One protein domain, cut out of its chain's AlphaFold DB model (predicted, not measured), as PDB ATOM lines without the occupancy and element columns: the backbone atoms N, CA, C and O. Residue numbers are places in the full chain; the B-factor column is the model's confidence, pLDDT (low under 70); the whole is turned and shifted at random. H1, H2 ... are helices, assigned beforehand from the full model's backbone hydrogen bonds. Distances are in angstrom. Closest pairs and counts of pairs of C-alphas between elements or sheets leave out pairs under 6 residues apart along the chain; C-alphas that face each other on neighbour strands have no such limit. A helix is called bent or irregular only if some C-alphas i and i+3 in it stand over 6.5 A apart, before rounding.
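What this domain is: This is residues 77 to 143 of the 331 residues of the protein "Hypothetical protein" of Haptolina ericina (UniProt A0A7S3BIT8). This is a long, narrow helical hairpin: H2 makes the long shaft, and H3 folds back beside the later part of it, with its first part reaching past the end of H2. The short helix H1 turns off at the other end of H2 as a corner, and after H3 the printed part runs back toward the earlier part of H2, where the small helix H4 packs on it. Residues 82 to 88 and 113 to 118, toward the two ends of the rod, stick out. The printed part has 67 residues, with four named helices in the order H1, H2, H3, H4 and no named strand, and its class is all helix. It is only just extended, close to loose, with a radius of gyration of the C-alphas of 16.5 A and spans of 52 by 19 by 13 A.

Where its parts are: H1, residues 77 to 86, begins with C-alpha 77 at (-11.122, -38.474, -21.990) and is 14.2 A from first to last C-alpha. H2, residues 91 to 109, is 27.8 A long and begins with C-alpha 91 at (-11.914, -44.323, -12.339). H3, residues 116 to 133, is 24.0 A long; it is irregular, with C-alphas 124 and 127 standing 7.2 A apart, and has a kink of 55 degrees near residue 127. H4, residues 140 to 143, is 5.5 A long and ends with C-alpha 143 at (-4.117, -53.675, -3.503).

How they stand to each other: H2 is the hub, touching three other helices. H1 and H2 only just touch, with 3 pairs of C-alphas within 8 A, and only at the corner by their link. Their closest C-alphas are those of Ala 81 and Leu 91, 7.4 A apart, and they run opposite ways at a steep tilt of 63 degrees. H2 and H3 form a helical hairpin and touch, with residues 101 to 109 of H2 and 126 to 133 of H3 alone. The closest C-alphas, those of Gln 104 and Ala 133, are 5.5 A apart; the two helices run opposite ways at a steep tilt of 43 degrees. H2 and H4 only just touch, with 3 pairs of C-alphas within 8 A, the closest being those of Ala 97 and Leu 140 at 6.0 A. H3 and H4 are apart, and H1 is apart from both. Each O i to N i+4 pair is within hydrogen-bond range in H1, against 14 of 15 in H2 and 12 of 14 in H3, while H4 is too short for such a pair.

The domain as a whole: The two C-alphas farthest apart are those of Leu 86 and Ala 116, at 51.9 A. The printed part has no cut. The link H1 to H2 is tight, and the links H2 to H3 and H3 to H4 are short. The mean pLDDT of the printed part is 76.1, and residues 77 to 93 are under 70.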
ATOM      1  N   ARG A  77     -10.982 -37.881 -23.330       49.91
ATOM      2  CA  ARG A  77     -11.122 -38.474 -21.990       49.91
ATOM      3  C   ARG A  77     -12.430 -39.242 -21.865       49.91
ATOM      4  O   ARG A  77     -12.416 -40.334 -21.303       49.91
ATOM      5  N   SER A  78     -13.515 -38.741 -22.462       54.69
ATOM      6  CA  SER A  78     -14.839 -39.378 -22.409       54.69
ATOM      7  C   SER A  78     -14.838 -40.786 -23.023       54.69
ATOM      8  O   SER A  78     -15.299 -41.722 -22.378       54.69
ATOM      9  N   ARG A  79     -14.228 -41.009 -24.200       57.34
ATOM     10  CA  ARG A  79     -14.190 -42.351 -24.828       57.34
ATOM     11  C   ARG A  79     -13.359 -43.363 -24.040       57.34
ATOM     12  O   ARG A  79     -13.752 -44.523 -23.939       57.34
ATOM     13  N   PHE A  80     -12.236 -42.927 -23.466       59.22
ATOM     14  CA  PHE A  80     -11.413 -43.766 -22.591       59.22
ATOM     15  C   PHE A  80     -12.136 -44.070 -21.272       59.22
ATOM     16  O   PHE A  80     -12.174 -45.221 -20.845       59.22
ATOM     17  N   ALA A  81     -12.793 -43.073 -20.676       53.78
ATOM     18  CA  ALA A  81     -13.611 -43.241 -19.479       53.78
ATOM     19  C   ALA A  81     -14.817 -44.162 -19.731       53.78
ATOM     20  O   ALA A  81     -15.086 -45.051 -18.928       53.78
ATOM     21  N   LYS A  82     -15.492 -44.041 -20.882       59.47
ATOM     22  CA  LYS A  82     -16.611 -44.906 -21.290       59.47
ATOM     23  C   LYS A  82     -16.127 -46.344 -21.511       59.47
ATOM     24  O   LYS A  82     -16.736 -47.270 -20.983       59.47
ATOM     25  N   ALA A  83     -14.978 -46.541 -22.165       61.91
ATOM     26  CA  ALA A  83     -14.342 -47.856 -22.303       61.91
ATOM     27  C   ALA A  83     -13.939 -48.476 -20.948       61.91
ATOM     28  O   ALA A  83     -14.155 -49.666 -20.731       61.91
ATOM     29  N   MET A  84     -13.420 -47.677 -20.011       53.91
ATOM     30  CA  MET A  84     -13.052 -48.131 -18.662       53.91
ATOM     31  C   MET A  84     -14.266 -48.406 -17.766       53.91
ATOM     32  O   MET A  84     -14.250 -49.360 -16.988       53.91
ATOM     33  N   SER A  85     -15.356 -47.654 -17.937       56.28
ATOM     34  CA  SER A  85     -16.629 -47.898 -17.247       56.28
ATOM     35  C   SER A  85     -17.270 -49.224 -17.679       56.28
ATOM     36  O   SER A  85     -17.798 -49.960 -16.845       56.28
ATOM     37  N   LEU A  86     -17.124 -49.600 -18.958       61.59
ATOM     38  CA  LEU A  86     -17.539 -50.910 -19.473       61.59
ATOM     39  C   LEU A  86     -16.687 -52.057 -18.906       61.59
ATOM     40  O   LEU A  86     -17.165 -53.185 -18.803       61.59
ATOM     41  N   LEU A  87     -15.453 -51.768 -18.482       59.47
ATOM     42  CA  LEU A  87     -14.541 -52.718 -17.839       59.47
ATOM     43  C   LEU A  87     -14.712 -52.801 -16.307       59.47
ATOM     44  O   LEU A  87     -13.926 -53.489 -15.658       59.47
ATOM     45  N   LYS A  88     -15.729 -52.146 -15.712       59.56
ATOM     46  CA  LYS A  88     -15.908 -52.015 -14.246       59.56
ATOM     47  C   LYS A  88     -14.661 -51.481 -13.530       59.56
ATOM     48  O   LYS A  88     -14.411 -51.827 -12.374       59.56
ATOM     49  N   VAL A  89     -13.856 -50.664 -14.202       62.97
ATOM     50  CA  VAL A  89     -12.704 -50.049 -13.550       62.97
ATOM     51  C   VAL A  89     -13.159 -48.753 -12.901       62.97
ATOM     52  O   VAL A  89     -13.634 -47.842 -13.576       62.97
ATOM     53  N   ASP A  90     -13.040 -48.702 -11.579       67.12
ATOM     54  CA  ASP A  90     -13.354 -47.532 -10.771       67.12
ATOM     55  C   ASP A  90     -12.331 -46.417 -11.068       67.12
ATOM     56  O   ASP A  90     -11.172 -46.470 -10.648       67.12
ATOM     57  N   LEU A  91     -12.743 -45.446 -11.887       66.44
ATOM     58  CA  LEU A  91     -11.914 -44.323 -12.339       66.44
ATOM     59  C   LEU A  91     -11.472 -43.421 -11.179       66.44
ATOM     60  O   LEU A  91     -10.401 -42.817 -11.260       66.44
ATOM     61  N   ASP A  92     -12.242 -43.372 -10.092       69.25
ATOM     62  CA  ASP A  92     -11.880 -42.604  -8.901       69.25
ATOM     63  C   ASP A  92     -10.725 -43.288  -8.160       69.25
ATOM     64  O   ASP A  92      -9.770 -42.629  -7.744       69.25
ATOM     65  N   GLN A  93     -10.734 -44.624  -8.080       68.06
ATOM     66  CA  GLN A  93      -9.606 -45.389  -7.528       68.06
ATOM     67  C   GLN A  93      -8.333 -45.226  -8.360       68.06
ATOM     68  O   GLN A  93      -7.240 -45.157  -7.793       68.06
ATOM     69  N   LEU A  94      -8.454 -45.136  -9.688       70.12
ATOM     70  CA  LEU A  94      -7.315 -44.885 -10.575       70.12
ATOM     71  C   LEU A  94      -6.722 -43.487 -10.380       70.12
ATOM     72  O   LEU A  94      -5.505 -43.370 -10.264       70.12
ATOM     73  N   HIS A  95      -7.551 -42.447 -10.286       71.75
ATOM     74  CA  HIS A  95      -7.059 -41.090 -10.022       71.75
ATOM     75  C   HIS A  95      -6.421 -40.968  -8.633       71.75
ATOM     76  O   HIS A  95      -5.354 -40.369  -8.492       71.75
ATOM     77  N   LEU A  96      -7.030 -41.566  -7.604       71.75
ATOM     78  CA  LEU A  96      -6.458 -41.599  -6.252       71.75
ATOM     79  C   LEU A  96      -5.115 -42.339  -6.223       71.75
ATOM     80  O   LEU A  96      -4.176 -41.909  -5.549       71.75
ATOM     81  N   ALA A  97      -5.008 -43.435  -6.973       72.06
ATOM     82  CA  ALA A  97      -3.765 -44.161  -7.150       72.06
ATOM     83  C   ALA A  97      -2.698 -43.317  -7.861       72.06
ATOM     84  O   ALA A  97      -1.585 -43.212  -7.354       72.06
ATOM     85  N   GLU A  98      -3.023 -42.691  -8.990       75.00
ATOM     86  CA  GLU A  98      -2.096 -41.838  -9.742       75.00
ATOM     87  C   GLU A  98      -1.555 -40.694  -8.876       75.00
ATOM     88  O   GLU A  98      -0.339 -40.502  -8.789       75.00
ATOM     89  N   ALA A  99      -2.438 -39.999  -8.153       73.00
ATOM     90  CA  ALA A  99      -2.054 -38.941  -7.227       73.00
ATOM     91  C   ALA A  99      -1.140 -39.465  -6.107       73.00
ATOM     92  O   ALA A  99      -0.109 -38.859  -5.810       73.00
ATOM     93  N   SER A 100      -1.468 -40.622  -5.519       77.75
ATOM     94  CA  SER A 100      -0.638 -41.256  -4.488       77.75
ATOM     95  C   SER A 100       0.741 -41.647  -5.019       77.75
ATOM     96  O   SER A 100       1.743 -41.457  -4.331       77.75
ATOM     97  N   TRP A 101       0.814 -42.169  -6.241       80.88
ATOM     98  CA  TRP A 101       2.066 -42.628  -6.831       80.88
ATOM     99  C   TRP A 101       2.972 -41.461  -7.230       80.88
ATOM    100  O   TRP A 101       4.162 -41.462  -6.912       80.88
ATOM    101  N   SER A 102       2.398 -40.416  -7.835       79.94
ATOM    102  CA  SER A 102       3.102 -39.161  -8.118       79.94
ATOM    103  C   SER A 102       3.641 -38.529  -6.835       79.94
ATOM    104  O   SER A 102       4.781 -38.064  -6.808       79.94
ATOM    105  N   GLN A 103       2.854 -38.553  -5.755       81.69
ATOM    106  CA  GLN A 103       3.295 -38.046  -4.460       81.69
ATOM    107  C   GLN A 103       4.475 -38.853  -3.911       81.69
ATOM    108  O   GLN A 103       5.461 -38.261  -3.485       81.69
ATOM    109  N   GLN A 104       4.429 -40.187  -3.982       82.81
ATOM    110  CA  GLN A 104       5.544 -41.034  -3.545       82.81
ATOM    111  C   GLN A 104       6.839 -40.696  -4.286       82.81
ATOM    112  O   GLN A 104       7.882 -40.584  -3.651       82.81
ATOM    113  N   ILE A 105       6.776 -40.491  -5.607       83.94
ATOM    114  CA  ILE A 105       7.939 -40.109  -6.420       83.94
ATOM    115  C   ILE A 105       8.430 -38.708  -6.045       83.94
ATOM    116  O   ILE A 105       9.632 -38.502  -5.880       83.94
ATOM    117  N   HIS A 106       7.522 -37.749  -5.865       83.88
ATOM    118  CA  HIS A 106       7.874 -36.401  -5.425       83.88
ATOM    119  C   HIS A 106       8.573 -36.419  -4.052       83.88
ATOM    120  O   HIS A 106       9.589 -35.747  -3.852       83.88
ATOM    121  N   ASP A 107       8.101 -37.258  -3.129       81.94
ATOM    122  CA  ASP A 107       8.651 -37.388  -1.781       81.94
ATOM    123  C   ASP A 107      10.081 -37.958  -1.759       81.94
ATOM    124  O   ASP A 107      10.836 -37.681  -0.819       81.94
ATOM    125  N   VAL A 108      10.488 -38.710  -2.793       85.00
ATOM    126  CA  VAL A 108      11.876 -39.183  -2.970       85.00
ATOM    127  C   VAL A 108      12.841 -38.009  -3.116       85.00
ATOM    128  O   VAL A 108      13.936 -38.036  -2.549       85.00
ATOM    129  N   PHE A 109      12.439 -36.985  -3.871       83.06
ATOM    130  CA  PHE A 109      13.279 -35.831  -4.198       83.06
ATOM    131  C   PHE A 109      13.052 -34.640  -3.266       83.06
ATOM    132  O   PHE A 109      13.862 -33.712  -3.235       83.06
ATOM    133  N   SER A 110      11.983 -34.671  -2.471       82.56
ATOM    134  CA  SER A 110      11.727 -33.663  -1.449       82.56
ATOM    135  C   SER A 110      12.700 -33.801  -0.270       82.56
ATOM    136  O   SER A 110      12.910 -34.883   0.288       82.56
ATOM    137  N   LEU A 111      13.306 -32.682   0.135       82.00
ATOM    138  CA  LEU A 111      14.091 -32.615   1.364       82.00
ATOM    139  C   LEU A 111      13.217 -32.057   2.490       82.00
ATOM    140  O   LEU A 111      12.590 -31.016   2.297       82.00
ATOM    141  N   PRO A 112      13.200 -32.692   3.674       80.19
ATOM    142  CA  PRO A 112      12.441 -32.178   4.799       80.19
ATOM    143  C   PRO A 112      12.991 -30.819   5.245       80.19
ATOM    144  O   PRO A 112      14.209 -30.605   5.330       80.19
ATOM    145  N   GLU A 113      12.085 -29.903   5.577       77.31
ATOM    146  CA  GLU A 113      12.438 -28.669   6.267       77.31
ATOM    147  C   GLU A 113      12.841 -29.004   7.711       77.31
ATOM    148  O   GLU A 113      12.094 -29.646   8.447       77.31
ATOM    149  N   GLY A 114      14.059 -28.639   8.120       78.75
ATOM    150  CA  GLY A 114      14.556 -28.980   9.454       78.75
ATOM    151  C   GLY A 114      16.074 -29.080   9.567       78.75
ATOM    152  O   GLY A 114      16.827 -28.480   8.793       78.75
ATOM    153  N   SER A 115      16.520 -29.830  10.580       88.25
ATOM    154  CA  SER A 115      17.930 -29.955  10.959       88.25
ATOM    155  C   SER A 115      18.793 -30.557   9.842       88.25
ATOM    156  O   SER A 115      18.327 -31.352   9.023       88.25
ATOM    157  N   ALA A 116      20.091 -30.231   9.837       88.44
ATOM    158  CA  ALA A 116      21.055 -30.830   8.908       88.44
ATOM    159  C   ALA A 116      21.059 -32.370   8.983       88.44
ATOM    160  O   ALA A 116      21.242 -33.042   7.973       88.44
ATOM    161  N   VAL A 117      20.777 -32.921  10.168       86.69
ATOM    162  CA  VAL A 117      20.642 -34.364  10.393       86.69
ATOM    163  C   VAL A 117      19.431 -34.931   9.648       86.69
ATOM    164  O   VAL A 117      19.560 -35.953   8.982       86.69
ATOM    165  N   ALA A 118      18.276 -34.257   9.689       85.00
ATOM    166  CA  ALA A 118      17.083 -34.696   8.961       85.00
ATOM    167  C   ALA A 118      17.316 -34.709   7.441       85.00
ATOM    168  O   ALA A 118      16.941 -35.664   6.761       85.00
ATOM    169  N   LYS A 119      18.008 -33.688   6.918       86.19
ATOM    170  CA  LYS A 119      18.385 -33.618   5.498       86.19
ATOM    171  C   LYS A 119      19.373 -34.719   5.112       86.19
ATOM    172  O   LYS A 119      19.185 -35.363   4.086       86.19
ATOM    173  N   ALA A 120      20.382 -34.980   5.944       87.50
ATOM    174  CA  ALA A 120      21.336 -36.063   5.712       87.50
ATOM    175  C   ALA A 120      20.645 -37.437   5.679       87.50
ATOM    176  O   ALA A 120      20.882 -38.218   4.761       87.50
ATOM    177  N   ILE A 121      19.738 -37.710   6.622       85.25
ATOM    178  CA  ILE A 121      18.953 -38.952   6.646       85.25
ATOM    179  C   ILE A 121      18.087 -39.076   5.385       85.25
ATOM    180  O   ILE A 121      18.019 -40.154   4.794       85.25
ATOM    181  N   ALA A 122      17.450 -37.990   4.940       84.56
ATOM    182  CA  ALA A 122      16.638 -37.994   3.723       84.56
ATOM    183  C   ALA A 122      17.466 -38.324   2.470       84.56
ATOM    184  O   ALA A 122      17.031 -39.135   1.659       84.56
ATOM    185  N   ILE A 123      18.675 -37.770   2.350       87.31
ATOM    186  CA  ILE A 123      19.583 -38.051   1.228       87.31
ATOM    187  C   ILE A 123      20.076 -39.500   1.272       87.31
ATOM    188  O   ILE A 123      20.057 -40.182   0.255       87.31
ATOM    189  N   ILE A 124      20.483 -39.995   2.443       87.50
ATOM    190  CA  ILE A 124      20.980 -41.373   2.596       87.50
ATOM    191  C   ILE A 124      19.871 -42.398   2.313       87.50
ATOM    192  O   ILE A 124      20.134 -43.465   1.765       87.50
ATOM    193  N   SER A 125      18.627 -42.083   2.677       84.75
ATOM    194  CA  SER A 125      17.474 -42.961   2.446       84.75
ATOM    195  C   SER A 125      16.847 -42.818   1.058       84.75
ATOM    196  O   SER A 125      16.024 -43.658   0.697       84.75
ATOM    197  N   SER A 126      17.223 -41.812   0.260       84.81
ATOM    198  CA  SER A 126      16.606 -41.551  -1.048       84.81
ATOM    199  C   SER A 126      16.704 -42.716  -2.042       84.81
ATOM    200  O   SER A 126      15.696 -42.974  -2.699       84.81
ATOM    201  N   PRO A 127      17.803 -43.505  -2.117       84.50
ATOM    202  CA  PRO A 127      17.849 -44.658  -3.017       84.50
ATOM    203  C   PRO A 127      16.810 -45.717  -2.633       84.50
ATOM    204  O   PRO A 127      16.148 -46.292  -3.493       84.50
ATOM    205  N   TRP A 128      16.610 -45.931  -1.329       78.69
ATOM    206  CA  TRP A 128      15.614 -46.871  -0.817       78.69
ATOM    207  C   TRP A 128      14.193 -46.358  -1.028       78.69
ATOM    208  O   TRP A 128      13.330 -47.115  -1.458       78.69
ATOM    209  N   LYS A 129      13.951 -45.060  -0.806       83.12
ATOM    210  CA  LYS A 129      12.660 -44.429  -1.112       83.12
ATOM    211  C   LYS A 129      12.315 -44.535  -2.593       83.12
ATOM    212  O   LYS A 129      11.173 -44.832  -2.912       83.12
ATOM    213  N   PHE A 130      13.290 -44.337  -3.478       85.44
ATOM    214  CA  PHE A 130      13.100 -44.509  -4.914       85.44
ATOM    215  C   PHE A 130      12.679 -45.940  -5.251       85.44
ATOM    216  O   PHE A 130      11.693 -46.136  -5.952       85.44
ATOM    217  N   LEU A 131      13.372 -46.938  -4.694       81.81
ATOM    218  CA  LEU A 131      13.006 -48.343  -4.879       81.81
ATOM    219  C   LEU A 131      11.591 -48.645  -4.368       81.81
ATOM    220  O   LEU A 131      10.864 -49.379  -5.028       81.81
ATOM    221  N   PHE A 132      11.173 -48.066  -3.238       79.75
ATOM    222  CA  PHE A 132       9.803 -48.227  -2.738       79.75
ATOM    223  C   PHE A 132       8.764 -47.473  -3.571       79.75
ATOM    224  O   PHE A 132       7.661 -47.979  -3.732       79.75
ATOM    225  N   ALA A 133       9.119 -46.332  -4.162       84.50
ATOM    226  CA  ALA A 133       8.257 -45.603  -5.086       84.50
ATOM    227  C   ALA A 133       8.030 -46.359  -6.409       84.50
ATOM    228  O   ALA A 133       7.122 -46.010  -7.153       84.50
ATOM    229  N   LEU A 134       8.801 -47.413  -6.714       82.94
ATOM    230  CA  LEU A 134       8.488 -48.333  -7.817       82.94
ATOM    231  C   LEU A 134       7.298 -49.250  -7.496       82.94
ATOM    232  O   LEU A 134       6.730 -49.852  -8.407       82.94
ATOM    233  N   CYS A 135       6.927 -49.383  -6.220       85.50
ATOM    234  CA  CYS A 135       5.776 -50.173  -5.821       85.50
ATOM    235  C   CYS A 135       4.486 -49.431  -6.196       85.50
ATOM    236  O   CYS A 135       4.326 -48.263  -5.834       85.50
ATOM    237  N   PRO A 136       3.541 -50.081  -6.892       83.75
ATOM    238  CA  PRO A 136       2.285 -49.436  -7.230       83.75
ATOM    239  C   PRO A 136       1.465 -49.129  -5.962       83.75
ATOM    240  O   PRO A 136       1.570 -49.841  -4.959       83.75
ATOM    241  N   PRO A 137       0.624 -48.085  -5.990       82.31
ATOM    242  CA  PRO A 137      -0.174 -47.665  -4.843       82.31
ATOM    243  C   PRO A 137      -1.228 -48.721  -4.439       82.31
ATOM    244  O   PRO A 137      -1.814 -49.377  -5.306       82.31
ATOM    245  N   PRO A 138      -1.545 -48.859  -3.134       80.06
ATOM    246  CA  PRO A 138      -2.508 -49.850  -2.630       80.06
ATOM    247  C   PRO A 138      -3.945 -49.674  -3.139       80.06
ATOM    248  O   PRO A 138      -4.726 -50.618  -3.096       80.06
ATOM    249  N   ALA A 139      -4.304 -48.475  -3.607       79.06
ATOM    250  CA  ALA A 139      -5.637 -48.179  -4.131       79.06
ATOM    251  C   ALA A 139      -5.925 -48.877  -5.475       79.06
ATOM    252  O   ALA A 139      -7.084 -49.015  -5.855       79.06
ATOM    253  N   LEU A 140      -4.896 -49.350  -6.189       79.12
ATOM    254  CA  LEU A 140      -5.078 -50.037  -7.466       79.12
ATOM    255  C   LEU A 140      -5.611 -51.451  -7.260       79.12
ATOM    256  O   LEU A 140      -4.962 -52.275  -6.616       79.12
ATOM    257  N   TRP A 141      -6.763 -51.744  -7.865       77.12
ATOM    258  CA  TRP A 141      -7.319 -53.098  -8.010       77.12
ATOM    259  C   TRP A 141      -7.331 -53.907  -6.704       77.12
ATOM    260  O   TRP A 141      -6.903 -55.063  -6.654       77.12
ATOM    261  N   GLY A 142      -7.795 -53.277  -5.622       77.88
ATOM    262  CA  GLY A 142      -7.885 -53.914  -4.306       77.88
ATOM    263  C   GLY A 142      -6.531 -54.225  -3.657       77.88
ATOM    264  O   GLY A 142      -6.467 -55.076  -2.775       77.88
ATOM    265  N   GLY A 143      -5.450 -53.576  -4.098       83.00
ATOM    266  CA  GLY A 143      -4.117 -53.675  -3.503       83.00
ATOM    267  C   GLY A 143      -3.262 -54.837  -4.003       83.00
ATOM    268  O   GLY A 143      -2.093 -54.923  -3.630       83.00
TER     269      GLY A 143